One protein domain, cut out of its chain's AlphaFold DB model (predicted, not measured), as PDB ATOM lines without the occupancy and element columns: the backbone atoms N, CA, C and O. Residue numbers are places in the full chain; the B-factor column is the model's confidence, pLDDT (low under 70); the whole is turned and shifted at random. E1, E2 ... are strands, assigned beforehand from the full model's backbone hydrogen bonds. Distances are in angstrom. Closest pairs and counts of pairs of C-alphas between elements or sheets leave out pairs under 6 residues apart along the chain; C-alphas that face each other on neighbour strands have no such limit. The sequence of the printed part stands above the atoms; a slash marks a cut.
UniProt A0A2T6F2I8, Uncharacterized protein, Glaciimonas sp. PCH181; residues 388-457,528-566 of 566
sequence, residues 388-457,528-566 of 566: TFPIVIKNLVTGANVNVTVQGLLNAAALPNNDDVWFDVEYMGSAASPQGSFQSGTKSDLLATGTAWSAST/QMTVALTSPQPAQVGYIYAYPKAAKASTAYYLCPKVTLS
ATOM      1  N   THR A 388     160.058 211.518 188.113       95.50
ATOM      2  CA  THR A 388     158.630 211.304 188.404       95.50
ATOM      3  C   THR A 388     158.125 212.127 189.592       95.50
ATOM      4  O   THR A 388     158.832 212.968 190.149       95.50
ATOM      5  N   PHE A 389     156.876 211.904 190.009       94.69
ATOM      6  CA  PHE A 389     156.484 212.215 191.388       94.69
ATOM      7  C   PHE A 389     157.271 211.346 192.385       94.69
ATOM      8  O   PHE A 389     157.611 210.205 192.047       94.69
ATOM      9  N   PRO A 390     157.536 211.837 193.610       95.50
ATOM     10  CA  PRO A 390     158.131 211.007 194.643       95.50
ATOM     11  C   PRO A 390     157.158 209.913 195.085       95.50
ATOM     12  O   PRO A 390     155.963 210.152 195.276       95.50
ATOM     13  N   ILE A 391     157.686 208.713 195.303       95.75
ATOM     14  CA  ILE A 391     156.992 207.643 196.009       95.75
ATOM     15  C   ILE A 391     157.328 207.769 197.492       95.75
ATOM     16  O   ILE A 391     158.499 207.787 197.864       95.75
ATOM     17  N   VAL A 392     156.306 207.832 198.343       95.75
ATOM     18  CA  VAL A 392     156.472 208.045 199.784       95.75
ATOM     19  C   VAL A 392     156.159 206.760 200.545       95.75
ATOM     20  O   VAL A 392     155.105 206.158 200.341       95.75
ATOM     21  N   ILE A 393     157.042 206.356 201.458       96.19
ATOM     22  CA  ILE A 393     156.810 205.231 202.374       96.19
ATOM     23  C   ILE A 393     157.236 205.593 203.796       96.19
ATOM     24  O   ILE A 393     158.239 206.268 204.010       96.19
ATOM     25  N   LYS A 394     156.459 205.159 204.794       96.44
ATOM     26  CA  LYS A 394     156.805 205.374 206.201       96.44
ATOM     27  C   LYS A 394     157.861 204.359 206.636       96.44
ATOM     28  O   LYS A 394     157.623 203.156 206.578       96.44
ATOM     29  N   ASN A 395     158.988 204.857 207.121       94.75
ATOM     30  CA  ASN A 395     160.029 204.092 207.781       94.75
ATOM     31  C   ASN A 395     159.836 204.115 209.299       94.75
ATOM     32  O   ASN A 395     159.633 205.175 209.893       94.75
ATOM     33  N   LEU A 396     159.927 202.938 209.914       95.06
ATOM     34  CA  LEU A 396     159.855 202.743 211.365       95.06
ATOM     35  C   LEU A 396     161.195 202.285 211.965       95.06
ATOM     36  O   LEU A 396     161.292 202.144 213.180       95.06
ATOM     37  N   VAL A 397     162.205 202.035 211.129       92.81
ATOM     38  CA  VAL A 397     163.513 201.513 211.535       92.81
ATOM     39  C   VAL A 397     164.484 202.667 211.771       92.81
ATOM     40  O   VAL A 397     164.561 203.598 210.971       92.81
ATOM     41  N   THR A 398     165.254 202.602 212.854       94.56
ATOM     42  CA  THR A 398     166.301 203.578 213.184       94.56
ATOM     43  C   THR A 398     167.578 202.862 213.586       94.56
ATOM     44  O   THR A 398     167.510 201.862 214.295       94.56
ATOM     45  N   GLY A 399     168.739 203.386 213.202       93.31
ATOM     46  CA  GLY A 399     170.029 202.820 213.593       93.31
ATOM     47  C   GLY A 399     170.329 201.453 212.968       93.31
ATOM     48  O   GLY A 399     171.219 200.763 213.461       93.31
ATOM     49  N   ALA A 400     169.607 201.075 211.907       94.38
ATOM     50  CA  ALA A 400     169.871 199.882 211.109       94.38
ATOM     51  C   ALA A 400     169.751 200.192 209.610       94.38
ATOM     52  O   ALA A 400     168.969 201.060 209.210       94.38
ATOM     53  N   ASN A 401     170.505 199.453 208.795       95.50
ATOM     54  CA  ASN A 401     170.424 199.528 207.342       95.50
ATOM     55  C   ASN A 401     169.007 199.201 206.865       95.50
ATOM     56  O   ASN A 401     168.392 198.252 207.348       95.50
ATOM     57  N   VAL A 402     168.520 199.954 205.882       96.94
ATOM     58  CA  VAL A 402     167.216 199.717 205.252       96.94
ATOM     59  C   VAL A 402     167.411 199.625 203.749       96.94
ATOM     60  O   VAL A 402     168.013 200.514 203.150       96.94
ATOM     61  N   ASN A 403     166.883 198.580 203.121       97.00
ATOM     62  CA  ASN A 403     166.831 198.480 201.669       97.00
ATOM     63  C   ASN A 403     165.491 199.004 201.161       97.00
ATOM     64  O   ASN A 403     164.430 198.511 201.541       97.00
ATOM     65  N   VAL A 404     165.538 199.975 200.256       98.06
ATOM     66  CA  VAL A 404     164.366 200.501 199.555       98.06
ATOM     67  C   VAL A 404     164.277 199.801 198.210       98.06
ATOM     68  O   VAL A 404     165.247 199.822 197.461       98.06
ATOM     69  N   THR A 405     163.142 199.175 197.891       98.06
ATOM     70  CA  THR A 405     162.974 198.434 196.629       98.06
ATOM     71  C   THR A 405     161.771 198.914 195.825       98.06
ATOM     72  O   THR A 405     160.647 198.965 196.336       98.06
ATOM     73  N   VAL A 406     162.009 199.197 194.542       98.06
ATOM     74  CA  VAL A 406     160.998 199.513 193.523       98.06
ATOM     75  C   VAL A 406     161.009 198.421 192.456       98.06
ATOM     76  O   VAL A 406     162.058 198.038 191.940       98.06
ATOM     77  N   GLN A 407     159.823 197.914 192.129       98.25
ATOM     78  CA  GLN A 407     159.624 196.854 191.140       98.25
ATOM     79  C   GLN A 407     159.185 197.462 189.809       98.25
ATOM     80  O   GLN A 407     158.325 198.349 189.800       98.25
ATOM     81  N   GLY A 408     159.707 196.951 188.696       98.00
ATOM     82  CA  GLY A 408     159.320 197.420 187.371       98.00
ATOM     83  C   GLY A 408     159.422 196.365 186.277       98.00
ATOM     84  O   GLY A 408     159.908 195.253 186.491       98.00
ATOM     85  N   LEU A 409     158.940 196.726 185.092       97.94
ATOM     86  CA  LEU A 409     159.165 195.975 183.864       97.94
ATOM     87  C   LEU A 409     159.299 196.894 182.650       97.94
ATOM     88  O   LEU A 409     158.905 198.060 182.688       97.94
ATOM     89  N   LEU A 410     159.839 196.356 181.562       97.94
ATOM     90  CA  LEU A 410     159.916 197.023 180.264       97.94
ATOM     91  C   LEU A 410     159.871 196.009 179.112       97.94
ATOM     92  O   LEU A 410     160.134 194.819 179.294       97.94
ATOM     93  N   ASN A 411     159.581 196.487 177.902       97.06
ATOM     94  CA  ASN A 411     159.709 195.686 176.685       97.06
ATOM     95  C   ASN A 411     161.159 195.712 176.168       97.06
ATOM     96  O   ASN A 411     161.489 196.450 175.240       97.06
ATOM     97  N   ALA A 412     162.036 194.906 176.762       96.75
ATOM     98  CA  ALA A 412     163.438 194.797 176.363       96.75
ATOM     99  C   ALA A 412     163.914 193.344 176.391       96.75
ATOM    100  O   ALA A 412     163.324 192.507 177.065       96.75
ATOM    101  N   ALA A 413     164.981 193.050 175.648       95.88
ATOM    102  CA  ALA A 413     165.619 191.731 175.648       95.88
ATOM    103  C   ALA A 413     166.622 191.545 176.805       95.88
ATOM    104  O   ALA A 413     167.021 190.423 177.095       95.88
ATOM    105  N   ALA A 414     167.029 192.635 177.459       97.00
ATOM    106  CA  ALA A 414     168.004 192.647 178.545       97.00
ATOM    107  C   ALA A 414     167.512 193.532 179.696       97.00
ATOM    108  O   ALA A 414     166.670 194.414 179.492       97.00
ATOM    109  N   LEU A 415     168.047 193.282 180.892       98.19
ATOM    110  CA  LEU A 415     167.816 194.110 182.072       98.19
ATOM    111  C   LEU A 415     168.254 195.554 181.796       98.19
ATOM    112  O   LEU A 415     169.261 195.760 181.114       98.19
ATOM    113  N   PRO A 416     167.517 196.552 182.304       98.00
ATOM    114  CA  PRO A 416     167.969 197.925 182.213       98.00
ATOM    115  C   PRO A 416     169.144 198.141 183.171       98.00
ATOM    116  O   PRO A 416     169.201 197.547 184.253       98.00
ATOM    117  N   ASN A 417     170.065 199.015 182.782       98.06
ATOM    118  CA  ASN A 417     171.149 199.438 183.657       98.06
ATOM    119  C   ASN A 417     170.687 200.515 184.651       98.06
ATOM    120  O   ASN A 417     169.666 201.177 184.457       98.06
ATOM    121  N   ASN A 418     171.470 200.728 185.703       97.62
ATOM    122  CA  ASN A 418     171.242 201.788 186.682       97.62
ATOM    123  C   ASN A 418     171.538 203.207 186.172       97.62
ATOM    124  O   ASN A 418     171.336 204.171 186.906       97.62
ATOM    125  N   ASP A 419     171.973 203.356 184.923       97.44
ATOM    126  CA  ASP A 419     172.019 204.615 184.178       97.44
ATOM    127  C   ASP A 419     170.943 204.713 183.079       97.44
ATOM    128  O   ASP A 419     170.758 205.790 182.516       97.44
ATOM    129  N   ASP A 420     170.181 203.639 182.825       97.81
ATOM    130  CA  ASP A 420     168.975 203.655 181.987       97.81
ATOM    131  C   ASP A 420     167.755 204.127 182.802       97.81
ATOM    132  O   ASP A 420     166.959 204.953 182.346       97.81
ATOM    133  N   VAL A 421     167.603 203.581 184.013       98.44
ATOM    134  CA  VAL A 421     166.526 203.869 184.973       98.44
ATOM    135  C   VAL A 421     167.066 203.679 186.389       98.44
ATOM    136  O   VAL A 421     167.830 202.751 186.628       98.44
ATOM    137  N   TRP A 422     166.704 204.534 187.339       98.12
ATOM    138  CA  TRP A 422     167.059 204.370 188.754       98.12
ATOM    139  C   TRP A 422     166.079 205.143 189.633       98.12
ATOM    140  O   TRP A 422     165.072 205.660 189.153       98.12
ATOM    141  N   PHE A 423     166.357 205.229 190.927       98.12
ATOM    142  CA  PHE A 423     165.738 206.220 191.793       98.12
ATOM    143  C   PHE A 423     166.748 206.734 192.811       98.12
ATOM    144  O   PHE A 423     167.685 206.024 193.186       98.12
ATOM    145  N   ASP A 424     166.533 207.967 193.253       97.31
ATOM    146  CA  ASP A 424     167.239 208.536 194.397       97.31
ATOM    147  C   ASP A 424     166.355 208.435 195.636       97.31
ATOM    148  O   ASP A 424     165.127 208.458 195.533       97.31
ATOM    149  N   VAL A 425     166.967 208.301 196.808       97.69
ATOM    150  CA  VAL A 425     166.265 208.172 198.085       97.69
ATOM    151  C   VAL A 425     166.634 209.319 199.004       97.69
ATOM    152  O   VAL A 425     167.814 209.511 199.285       97.69
ATOM    153  N   GLU A 426     165.629 210.018 199.522       96.81
ATOM    154  CA  GLU A 426     165.752 210.999 200.601       96.81
ATOM    155  C   GLU A 426     165.188 210.425 201.911       96.81
ATOM    156  O   GLU A 426     164.096 209.847 201.937       96.81
ATOM    157  N   TYR A 427     165.941 210.569 203.004       96.06
ATOM    158  CA  TYR A 427     165.593 210.059 204.335       96.06
ATOM    159  C   TYR A 427     166.305 210.845 205.448       96.06
ATOM    160  O   TYR A 427     167.234 211.609 205.201       96.06
ATOM    161  N   MET A 428     165.908 210.637 206.704       95.19
ATOM    162  CA  MET A 428     166.532 211.287 207.865       95.19
ATOM    163  C   MET A 428     167.675 210.433 208.428       95.19
ATOM    164  O   MET A 428     167.450 209.535 209.242       95.19
ATOM    165  N   GLY A 429     168.904 210.699 207.982       95.00
ATOM    166  CA  GLY A 429     170.105 209.949 208.379       95.00
ATOM    167  C   GLY A 429     170.811 210.443 209.648       95.00
ATOM    168  O   GLY A 429     171.739 209.798 210.122       95.00
ATOM    169  N   SER A 430     170.384 211.566 210.236       93.75
ATOM    170  CA  SER A 430     170.947 212.091 211.490       93.75
ATOM    171  C   SER A 430     169.905 212.102 212.597       93.75
ATOM    172  O   SER A 430     168.794 212.573 212.389       93.75
ATOM    173  N   ALA A 431     170.256 211.635 213.797       92.19
ATOM    174  CA  ALA A 431     169.408 211.799 214.982       92.19
ATOM    175  C   ALA A 431     169.504 213.218 215.579       92.19
ATOM    176  O   ALA A 431     168.673 213.600 216.397       92.19
ATOM    177  N   ALA A 432     170.517 213.998 215.182       94.06
ATOM    178  CA  ALA A 432     170.815 215.311 215.754       94.06
ATOM    179  C   ALA A 432     170.239 216.486 214.946       94.06
ATOM    180  O   ALA A 432     170.217 217.611 215.436       94.06
ATOM    181  N   SER A 433     169.813 216.255 213.702       90.50
ATOM    182  CA  SER A 433     169.361 217.308 212.788       90.50
ATOM    183  C   SER A 433     168.274 216.786 211.844       90.50
ATOM    184  O   SER A 433     168.359 215.632 211.426       90.50
ATOM    185  N   PRO A 434     167.292 217.620 211.449       88.19
ATOM    186  CA  PRO A 434     166.315 217.288 210.411       88.19
ATOM    187  C   PRO A 434     166.882 217.400 208.978       88.19
ATOM    188  O   PRO A 434     166.119 217.480 208.020       88.19
ATOM    189  N   GLN A 435     168.207 217.470 208.803       92.62
ATOM    190  CA  GLN A 435     168.832 217.516 207.483       92.62
ATOM    191  C   GLN A 435     168.651 216.183 206.740       92.62
ATOM    192  O   GLN A 435     169.093 215.132 207.211       92.62
ATOM    193  N   GLY A 436     168.045 216.249 205.550       92.94
ATOM    194  CA  GLY A 436     167.885 215.104 204.658       92.94
ATOM    195  C   GLY A 436     169.229 214.503 204.238       92.94
ATOM    196  O   GLY A 436     170.189 215.212 203.933       92.94
ATOM    197  N   SER A 437     169.294 213.178 204.249       95.62
ATOM    198  CA  SER A 437     170.364 212.360 203.679       95.62
ATOM    199  C   SER A 437     169.886 211.779 202.353       95.62
ATOM    200  O   SER A 437     168.715 211.419 202.225       95.62
ATOM    201  N   PHE A 438     170.791 211.687 201.380       95.44
ATOM    202  CA  PHE A 438     170.475 211.262 200.018       95.44
ATOM    203  C   PHE A 438     171.328 210.064 199.621       95.44
ATOM    204  O   PHE A 438     172.539 210.075 199.830       95.44
ATOM    205  N   GLN A 439     170.702 209.052 199.025       96.38
ATOM    206  CA  GLN A 439     171.390 207.913 198.422       96.38
ATOM    207  C   GLN A 439     170.885 207.719 196.994       96.38
ATOM    208  O   GLN A 439     169.683 207.561 196.781       96.38
ATOM    209  N   SER A 440     171.793 207.709 196.017       95.50
ATOM    210  CA  SER A 440     171.438 207.441 194.621       95.50
ATOM    211  C   SER A 440     171.623 205.967 194.272       95.50
ATOM    212  O   SER A 440     172.598 205.339 194.686       95.50
ATOM    213  N   GLY A 441     170.687 205.418 193.496       96.31
ATOM    214  CA  GLY A 441     170.802 204.087 192.902       96.31
ATOM    215  C   GLY A 441     171.594 204.037 191.594       96.31
ATOM    216  O   GLY A 441     171.710 202.961 191.013       96.31
ATOM    217  N   THR A 442     172.100 205.164 191.090       97.62
ATOM    218  CA  THR A 442     172.813 205.212 189.807       97.62
ATOM    219  C   THR A 442     174.323 204.997 189.951       97.62
ATOM    220  O   THR A 442     174.841 204.724 191.033       97.62
ATOM    221  N   LYS A 443     175.039 205.075 188.829       95.81
ATOM    222  CA  LYS A 443     176.502 205.051 188.771       95.81
ATOM    223  C   LYS A 443     177.134 206.244 189.509       95.81
ATOM    224  O   LYS A 443     176.496 207.278 189.685       95.81
ATOM    225  N   SER A 444     178.397 206.112 189.919       93.62
ATOM    226  CA  SER A 444     179.091 207.108 190.758       93.62
ATOM    227  C   SER A 444     179.282 208.469 190.092       93.62
ATOM    228  O   SER A 444     179.257 209.497 190.765       93.62
ATOM    229  N   ASP A 445     179.511 208.474 188.782       94.38
ATOM    230  CA  ASP A 445     179.860 209.661 188.013       94.38
ATOM    231  C   ASP A 445     179.621 209.432 186.509       94.38
ATOM    232  O   ASP A 445     179.172 208.369 186.070       94.38
ATOM    233  N   LEU A 446     179.912 210.456 185.704       93.88
ATOM    234  CA  LEU A 446     179.690 210.438 184.260       93.88
ATOM    235  C   LEU A 446     180.576 209.419 183.518       93.88
ATOM    236  O   LEU A 446     180.151 208.908 182.481       93.88
ATOM    237  N   LEU A 447     181.778 209.134 184.033       95.31
ATOM    238  CA  LEU A 447     182.781 208.253 183.421       95.31
ATOM    239  C   LEU A 447     182.593 206.785 183.819       95.31
ATOM    240  O   LEU A 447     183.101 205.896 183.136       95.31
ATOM    241  N   ALA A 448     181.863 206.524 184.901       96.69
ATOM    242  CA  ALA A 448     181.506 205.179 185.309       96.69
ATOM    243  C   ALA A 448     180.572 204.496 184.289       96.69
ATOM    244  O   ALA A 448     179.705 205.116 183.660       96.69
ATOM    245  N   THR A 449     180.737 203.180 184.157       96.62
ATOM    246  CA  THR A 449     179.848 202.319 183.369       96.62
ATOM    247  C   THR A 449     178.635 201.933 184.208       96.62
ATOM    248  O   THR A 449     178.786 201.525 185.360       96.62
ATOM    249  N   GLY A 450     177.434 202.032 183.634       96.50
ATOM    250  CA  GLY A 450     176.219 201.534 184.271       96.50
ATOM    251  C   GLY A 450     176.248 200.020 184.488       96.50
ATOM    252  O   GLY A 450     176.828 199.262 183.710       96.50
ATOM    253  N   THR A 451     175.589 199.567 185.546       97.56
ATOM    254  CA  THR A 451     175.446 198.149 185.890       97.56
ATOM    255  C   THR A 451     173.995 197.720 185.760       97.56
ATOM    256  O   THR A 451     173.099 198.457 186.174       97.56
ATOM    257  N   ALA A 452     173.755 196.520 185.231       98.06
ATOM    258  CA  ALA A 452     172.413 195.956 185.118       98.06
ATOM    259  C   ALA A 452     171.736 195.832 186.491       98.06
ATOM    260  O   ALA A 452     172.353 195.399 187.467       98.06
ATOM    261  N   TRP A 453     170.447 196.169 186.554       98.06
ATOM    262  CA  TRP A 453     169.624 195.877 187.725       98.06
ATOM    263  C   TRP A 453     169.411 194.379 187.919       98.06
ATOM    264  O   TRP A 453     169.665 193.572 187.031       98.06
ATOM    265  N   SER A 454     168.903 193.991 189.088       97.62
ATOM    266  CA  SER A 454     168.555 192.594 189.353       97.62
ATOM    267  C   SER A 454     167.243 192.204 188.671       97.62
ATOM    268  O   SER A 454     166.309 193.006 188.597       97.62
ATOM    269  N   ALA A 455     167.143 190.951 188.225       97.56
ATOM    270  CA  ALA A 455     165.890 190.390 187.730       97.56
ATOM    271  C   ALA A 455     164.840 190.290 188.848       97.56
ATOM    272  O   ALA A 455     165.172 190.048 190.009       97.56
ATOM    273  N   SER A 456     163.567 190.450 188.487       97.12
ATOM    274  CA  SER A 456     162.437 190.304 189.406       97.12
ATOM    275  C   SER A 456     161.585 189.089 189.056       97.12
ATOM    276  O   SER A 456     161.372 188.764 187.892       97.12
ATOM    277  N   THR A 457     161.043 188.432 190.080       95.25
ATOM    278  CA  THR A 457     160.108 187.304 189.942       95.25
ATOM    279  C   THR A 457     158.650 187.706 190.167       95.25
ATOM    280  O   THR A 457     157.764 186.855 190.108       95.25
ATOM    281  N   GLN A 528     164.112 194.633 189.446       97.88
ATOM    282  CA  GLN A 528     164.017 195.293 190.735       97.88
ATOM    283  C   GLN A 528     165.192 196.246 190.911       97.88
ATOM    284  O   GLN A 528     166.346 195.898 190.653       97.88
ATOM    285  N   MET A 529     164.872 197.452 191.360       98.31
ATOM    286  CA  MET A 529     165.848 198.454 191.750       98.31
ATOM    287  C   MET A 529     165.867 198.485 193.274       98.31
ATOM    288  O   MET A 529     164.822 198.716 193.888       98.31
ATOM    289  N   THR A 530     167.029 198.246 193.875       98.00
ATOM    290  CA  THR A 530     167.200 198.266 195.331       98.00
ATOM    291  C   THR A 530     168.314 199.232 195.698       98.00
ATOM    292  O   THR A 530     169.427 199.119 195.189       98.00
ATOM    293  N   VAL A 531     168.006 200.169 196.592       97.75
ATOM    294  CA  VAL A 531     168.955 201.146 197.132       97.75
ATOM    295  C   VAL A 531     169.089 200.904 198.630       97.75
ATOM    296  O   VAL A 531     168.099 200.944 199.360       97.75
ATOM    297  N   ALA A 532     170.313 200.629 199.075       96.88
ATOM    298  CA  ALA A 532     170.623 200.359 200.473       96.88
ATOM    299  C   ALA A 532     170.993 201.655 201.207       96.88
ATOM    300  O   ALA A 532     171.886 202.386 200.777       96.88
ATOM    301  N   LEU A 533     170.328 201.928 202.328       96.50
ATOM    302  CA  LEU A 533     170.579 203.085 203.186       96.50
ATOM    303  C   LEU A 533     171.518 202.665 204.316       96.50
ATOM    304  O   LEU A 533     171.060 202.155 205.338       96.50
ATOM    305  N   THR A 534     172.826 202.798 204.100       92.12
ATOM    306  CA  THR A 534     173.849 202.210 204.985       92.12
ATOM    307  C   THR A 534     174.821 203.218 205.594       92.12
ATOM    308  O   THR A 534     175.423 202.931 206.626       92.12
ATOM    309  N   SER A 535     174.991 204.398 204.992       88.19
ATOM    310  CA  SER A 535     175.905 205.425 205.498       88.19
ATOM    311  C   SER A 535     175.500 206.838 205.034       88.19
ATOM    312  O   SER A 535     175.830 207.227 203.914       88.19
ATOM    313  N   PRO A 536     174.805 207.620 205.881       91.94
ATOM    314  CA  PRO A 536     174.224 207.182 207.147       91.94
ATOM    315  C   PRO A 536     173.076 206.182 206.931       91.94
ATOM    316  O   PRO A 536     172.401 206.169 205.913       91.94
ATOM    317  N   GLN A 537     172.826 205.326 207.910       95.00
ATOM    318  CA  GLN A 537     171.560 204.594 207.988       95.00
ATOM    319  C   GLN A 537     170.440 205.525 208.488       95.00
ATOM    320  O   GLN A 537     170.745 206.545 209.115       95.00
ATOM    321  N   PRO A 538     169.151 205.209 208.269       96.19
ATOM    322  CA  PRO A 538     168.063 205.985 208.853       96.19
ATOM    323  C   PRO A 538     168.232 206.110 210.368       96.19
ATOM    324  O   PRO A 538     168.347 205.112 211.076       96.19
ATOM    325  N   ALA A 539     168.262 207.336 210.875       95.38
ATOM    326  CA  ALA A 539     168.459 207.630 212.293       95.38
ATOM    327  C   ALA A 539     167.180 208.145 212.970       95.38
ATOM    328  O   ALA A 539     167.151 208.298 214.188       95.38
ATOM    329  N   GLN A 540     166.117 208.385 212.195       94.00
ATOM    330  CA  GLN A 540     164.805 208.793 212.690       94.00
ATOM    331  C   GLN A 540     163.676 208.006 212.011       94.00
ATOM    332  O   GLN A 540     163.769 207.618 210.843       94.00
ATOM    333  N   VAL A 541     162.581 207.812 212.750       93.75
ATOM    334  CA  VAL A 541     161.291 207.375 212.200       93.75
ATOM    335  C   VAL A 541     160.725 208.511 211.352       93.75
ATOM    336  O   VAL A 541     160.731 209.663 211.779       93.75
ATOM    337  N   GLY A 542     160.199 208.207 210.168       92.38
ATOM    338  CA  GLY A 542     159.711 209.253 209.273       92.38
ATOM    339  C   GLY A 542     159.343 208.747 207.892       92.38
ATOM    340  O   GLY A 542     159.174 207.549 207.678       92.38
ATOM    341  N   TYR A 543     159.196 209.671 206.951       95.31
ATOM    342  CA  TYR A 543     158.976 209.332 205.552       95.31
ATOM    343  C   TYR A 543     160.307 209.163 204.824       95.31
ATOM    344  O   TYR A 543     161.240 209.937 205.025       95.31
ATOM    345  N   ILE A 544     160.365 208.139 203.981       96.62
ATOM    346  CA  ILE A 544     161.373 207.972 202.943       96.62
ATOM    347  C   ILE A 544     160.715 208.362 201.621       96.62
ATOM    348  O   ILE A 544     159.608 207.898 201.321       96.62
ATOM    349  N   TYR A 545     161.405 209.188 200.840       97.50
ATOM    350  CA  TYR A 545     160.977 209.609 199.511       97.50
ATOM    351  C   TYR A 545     161.883 208.953 198.474       97.50
ATOM    352  O   TYR A 545     163.098 209.120 198.517       97.50
ATOM    353  N   ALA A 546     161.301 208.191 197.552       97.75
ATOM    354  CA  ALA A 546     161.999 207.647 196.397       97.75
ATOM    355  C   ALA A 546     161.626 208.458 195.151       97.75
ATOM    356  O   ALA A 546     160.443 208.634 194.868       97.75
ATOM    357  N   TYR A 547     162.621 208.898 194.386       97.38
ATOM    358  CA  TYR A 547     162.469 209.704 193.173       97.38
ATOM    359  C   TYR A 547     162.891 208.891 191.944       97.38
ATOM    360  O   TYR A 547     164.057 208.963 191.547       97.38
ATOM    361  N   PRO A 548     161.998 208.068 191.362       97.81
ATOM    362  CA  PRO A 548     162.280 207.373 190.114       97.81
ATOM    363  C   PRO A 548     162.677 208.304 188.969       97.81
ATOM    364  O   PRO A 548     162.122 209.391 188.787       97.81
ATOM    365  N   LYS A 549     163.641 207.832 188.182       98.25
ATOM    366  CA  LYS A 549     164.283 208.540 187.078       98.25
ATOM    367  C   LYS A 549     164.435 207.613 185.882       98.25
ATOM    368  O   LYS A 549     164.885 206.480 186.039       98.25
ATOM    369  N   ALA A 550     164.080 208.092 184.692       98.19
ATOM    370  CA  ALA A 550     164.248 207.374 183.430       98.19
ATOM    371  C   ALA A 550     165.104 208.202 182.466       98.19
ATOM    372  O   ALA A 550     164.687 209.277 182.036       98.19
ATOM    373  N   ALA A 551     166.288 207.701 182.120       97.56
ATOM    374  CA  ALA A 551     167.290 208.401 181.317       97.56
ATOM    375  C   ALA A 551     167.482 207.821 179.917       97.56
ATOM    376  O   ALA A 551     167.889 208.542 179.012       97.56
ATOM    377  N   LYS A 552     167.212 206.529 179.713       97.31
ATOM    378  CA  LYS A 552     167.338 205.928 178.384       97.31
ATOM    379  C   LYS A 552     166.334 206.567 177.440       97.31
ATOM    380  O   LYS A 552     165.138 206.494 177.706       97.31
ATOM    381  N   ALA A 553     166.792 207.162 176.348       96.94
ATOM    382  CA  ALA A 553     165.922 207.834 175.390       96.94
ATOM    383  C   ALA A 553     164.835 206.901 174.812       96.94
ATOM    384  O   ALA A 553     165.072 205.711 174.586       96.94
ATOM    385  N   SER A 554     163.648 207.457 174.548       96.25
ATOM    386  CA  SER A 554     162.537 206.792 173.839       96.25
ATOM    387  C   SER A 554     162.133 205.422 174.400       96.25
ATOM    388  O   SER A 554     161.820 204.499 173.645       96.25
ATOM    389  N   THR A 555     162.167 205.262 175.723       97.31
ATOM    390  CA  THR A 555     161.925 203.981 176.394       97.31
ATOM    391  C   THR A 555     160.744 204.084 177.351       97.31
ATOM    392  O   THR A 555     160.628 205.038 178.116       97.31
ATOM    393  N   ALA A 556     159.869 203.076 177.310       97.38
ATOM    394  CA  ALA A 556     158.748 202.937 178.229       97.38
ATOM    395  C   ALA A 556     159.091 201.963 179.368       97.38
ATOM    396  O   ALA A 556     159.423 200.798 179.120       97.38
ATOM    397  N   TYR A 557     158.966 202.433 180.605       98.25
ATOM    398  CA  TYR A 557     159.113 201.654 181.832       98.25
ATOM    399  C   TYR A 557     157.784 201.618 182.576       98.25
ATOM    400  O   TYR A 557     157.127 202.641 182.721       98.25
ATOM    401  N   TYR A 558     157.421 200.463 183.118       98.12
ATOM    402  CA  TYR A 558     156.256 200.320 183.986       98.12
ATOM    403  C   TYR A 558     156.751 200.100 185.408       98.12
ATOM    404  O   TYR A 558     157.296 199.039 185.709       98.12
ATOM    405  N   LEU A 559     156.606 201.100 186.276       97.88
ATOM    406  CA  LEU A 559     157.053 201.034 187.668       97.88
ATOM    407  C   LEU A 559     155.863 200.881 188.609       97.88
ATOM    408  O   LEU A 559     154.847 201.553 188.470       97.88
ATOM    409  N   CYS A 560     155.983 200.012 189.607       97.19
ATOM    410  CA  CYS A 560     154.978 199.898 190.651       97.19
ATOM    411  C   CYS A 560     155.284 200.912 191.766       97.19
ATOM    412  O   CYS A 560     156.290 200.736 192.457       97.19
ATOM    413  N   PRO A 561     154.415 201.907 192.038       95.50
ATOM    414  CA  PRO A 561     154.665 202.899 193.086       95.50
ATOM    415  C   PRO A 561     154.451 202.356 194.512       95.50
ATOM    416  O   PRO A 561     154.394 203.113 195.473       95.50
ATOM    417  N   LYS A 562     154.337 201.033 194.688       95.38
ATOM    418  CA  LYS A 562     154.342 200.379 196.001       95.38
ATOM    419  C   LYS A 562     155.769 199.956 196.342       95.38
ATOM    420  O   LYS A 562     156.187 198.853 195.977       95.38
ATOM    421  N   VAL A 563     156.481 200.843 197.033       95.00
ATOM    422  CA  VAL A 563     157.829 200.603 197.572       95.00
ATOM    423  C   VAL A 563     157.777 199.564 198.692       95.00
ATOM    424  O   VAL A 563     156.789 199.465 199.419       95.00
ATOM    425  N   THR A 564     158.841 198.773 198.820       95.88
ATOM    426  CA  THR A 564     159.038 197.841 199.940       95.88
ATOM    427  C   THR A 564     160.306 198.217 200.704       95.88
ATOM    428  O   THR A 564     161.306 198.561 200.072       95.88
ATOM    429  N   LEU A 565     160.240 198.163 202.037       96.56
ATOM    430  CA  LEU A 565     161.387 198.303 202.939       96.56
ATOM    431  C   LEU A 565     161.744 196.923 203.502       96.56
ATOM    432  O   LEU A 565     160.831 196.161 203.833       96.56
ATOM    433  N   SER A 566     163.034 196.612 203.617       94.50
ATOM    434  CA  SER A 566     163.534 195.362 204.213       94.50
ATOM    435  C   SER A 566     164.857 195.542 204.927       94.50
ATOM    436  O   SER A 566     165.651 196.369 204.411       94.50
TER     437      SER A 566
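AT A GLANCE: This is residues 388 to 457 and 528 to 566 of the 566 residues of an uncharacterized protein of Glaciimonas sp. PCH181 (UniProt A0A2T6F2I8). This is a sandwich, two antiparallel sheets face to face with their strands only 19 degrees apart: E1, E6, E3 and E4 make one layer, E5, E2 and E7 the other. The edge strands E1 and E7 come near each other on one side of the sandwich, E4 and E5 on the other, and a long loop, residues 441 to 457, reaches up to 21 A from the mean of the C-alphas. The printed part has 109 residues with no named helix and seven named strands, E1 to E7 along the chain; the class is all strand, though under half of the residues are in named strands. The whole is compact, with a radius of gyration of the C-alphas of 14.2 A and spans of 45 by 31 by 23 A.

IN THESE COORDINATES: Start at C-alpha 388, at (158.630, 211.304, 188.404), and go on to E1, residues 391 to 395. Then comes E2, residues 402 to 410, 26.2 A long from C-alpha 402 at (167.216, 199.717, 205.252). Next find E3, residues 421 to 427, 20.3 A, and E4, residues 437 to 440. Beyond the cut lie E5, residues 528 to 533, and E6, residues 542 to 550, 26.3 A. E7, residues 556 to 565, 25.3 A, bends by 60 degrees at residue 562 and ends at C-alpha 565, at (161.387, 198.303, 202.939).

HOW THE PARTS SIT: Look first at the sheet of order E1, E6, E3, E4, only just strongly twisted, with C-alphas up to 4.3 A off its best plane. E1 and E6 are antiparallel at 150 degrees, with N 391 and O 546 2.8 A apart, within hydrogen-bond range. Between E6 and E3, N 547 and O 424 are 2.8 A apart. E3 and E4 form a hairpin, with N 425 and O 439 at 2.8 A. In the other sheet, of order E5, E2, E7, find N 404 and O 531 at 2.9 A between E2 and E5, and N 409 and O 558 at 2.9 A between E2 and E7. Across the sandwich, the closest C-alphas of E1 and E7 are those of Ile 391 and Pro 561, 6.0 A apart; those of E4 and E5 are Gln 439 and Leu 533, 6.8 A. E2 and E6 are near each other, with 6 pairs of C-alphas within 10 A, while E1 and E4 are apart.

THE WHOLE: The two C-alphas farthest apart, those of Ala 413 and Ala 432, are 46.8 A from each other. Residues 458 to 527 are not printed, and C-alphas 457 and 528 are 8.9 A apart across this cut. Of the links printed whole, E6 to E7 is tight and the others are short. The mean pLDDT of the printed part is 96.1, and no printed residue is under 70.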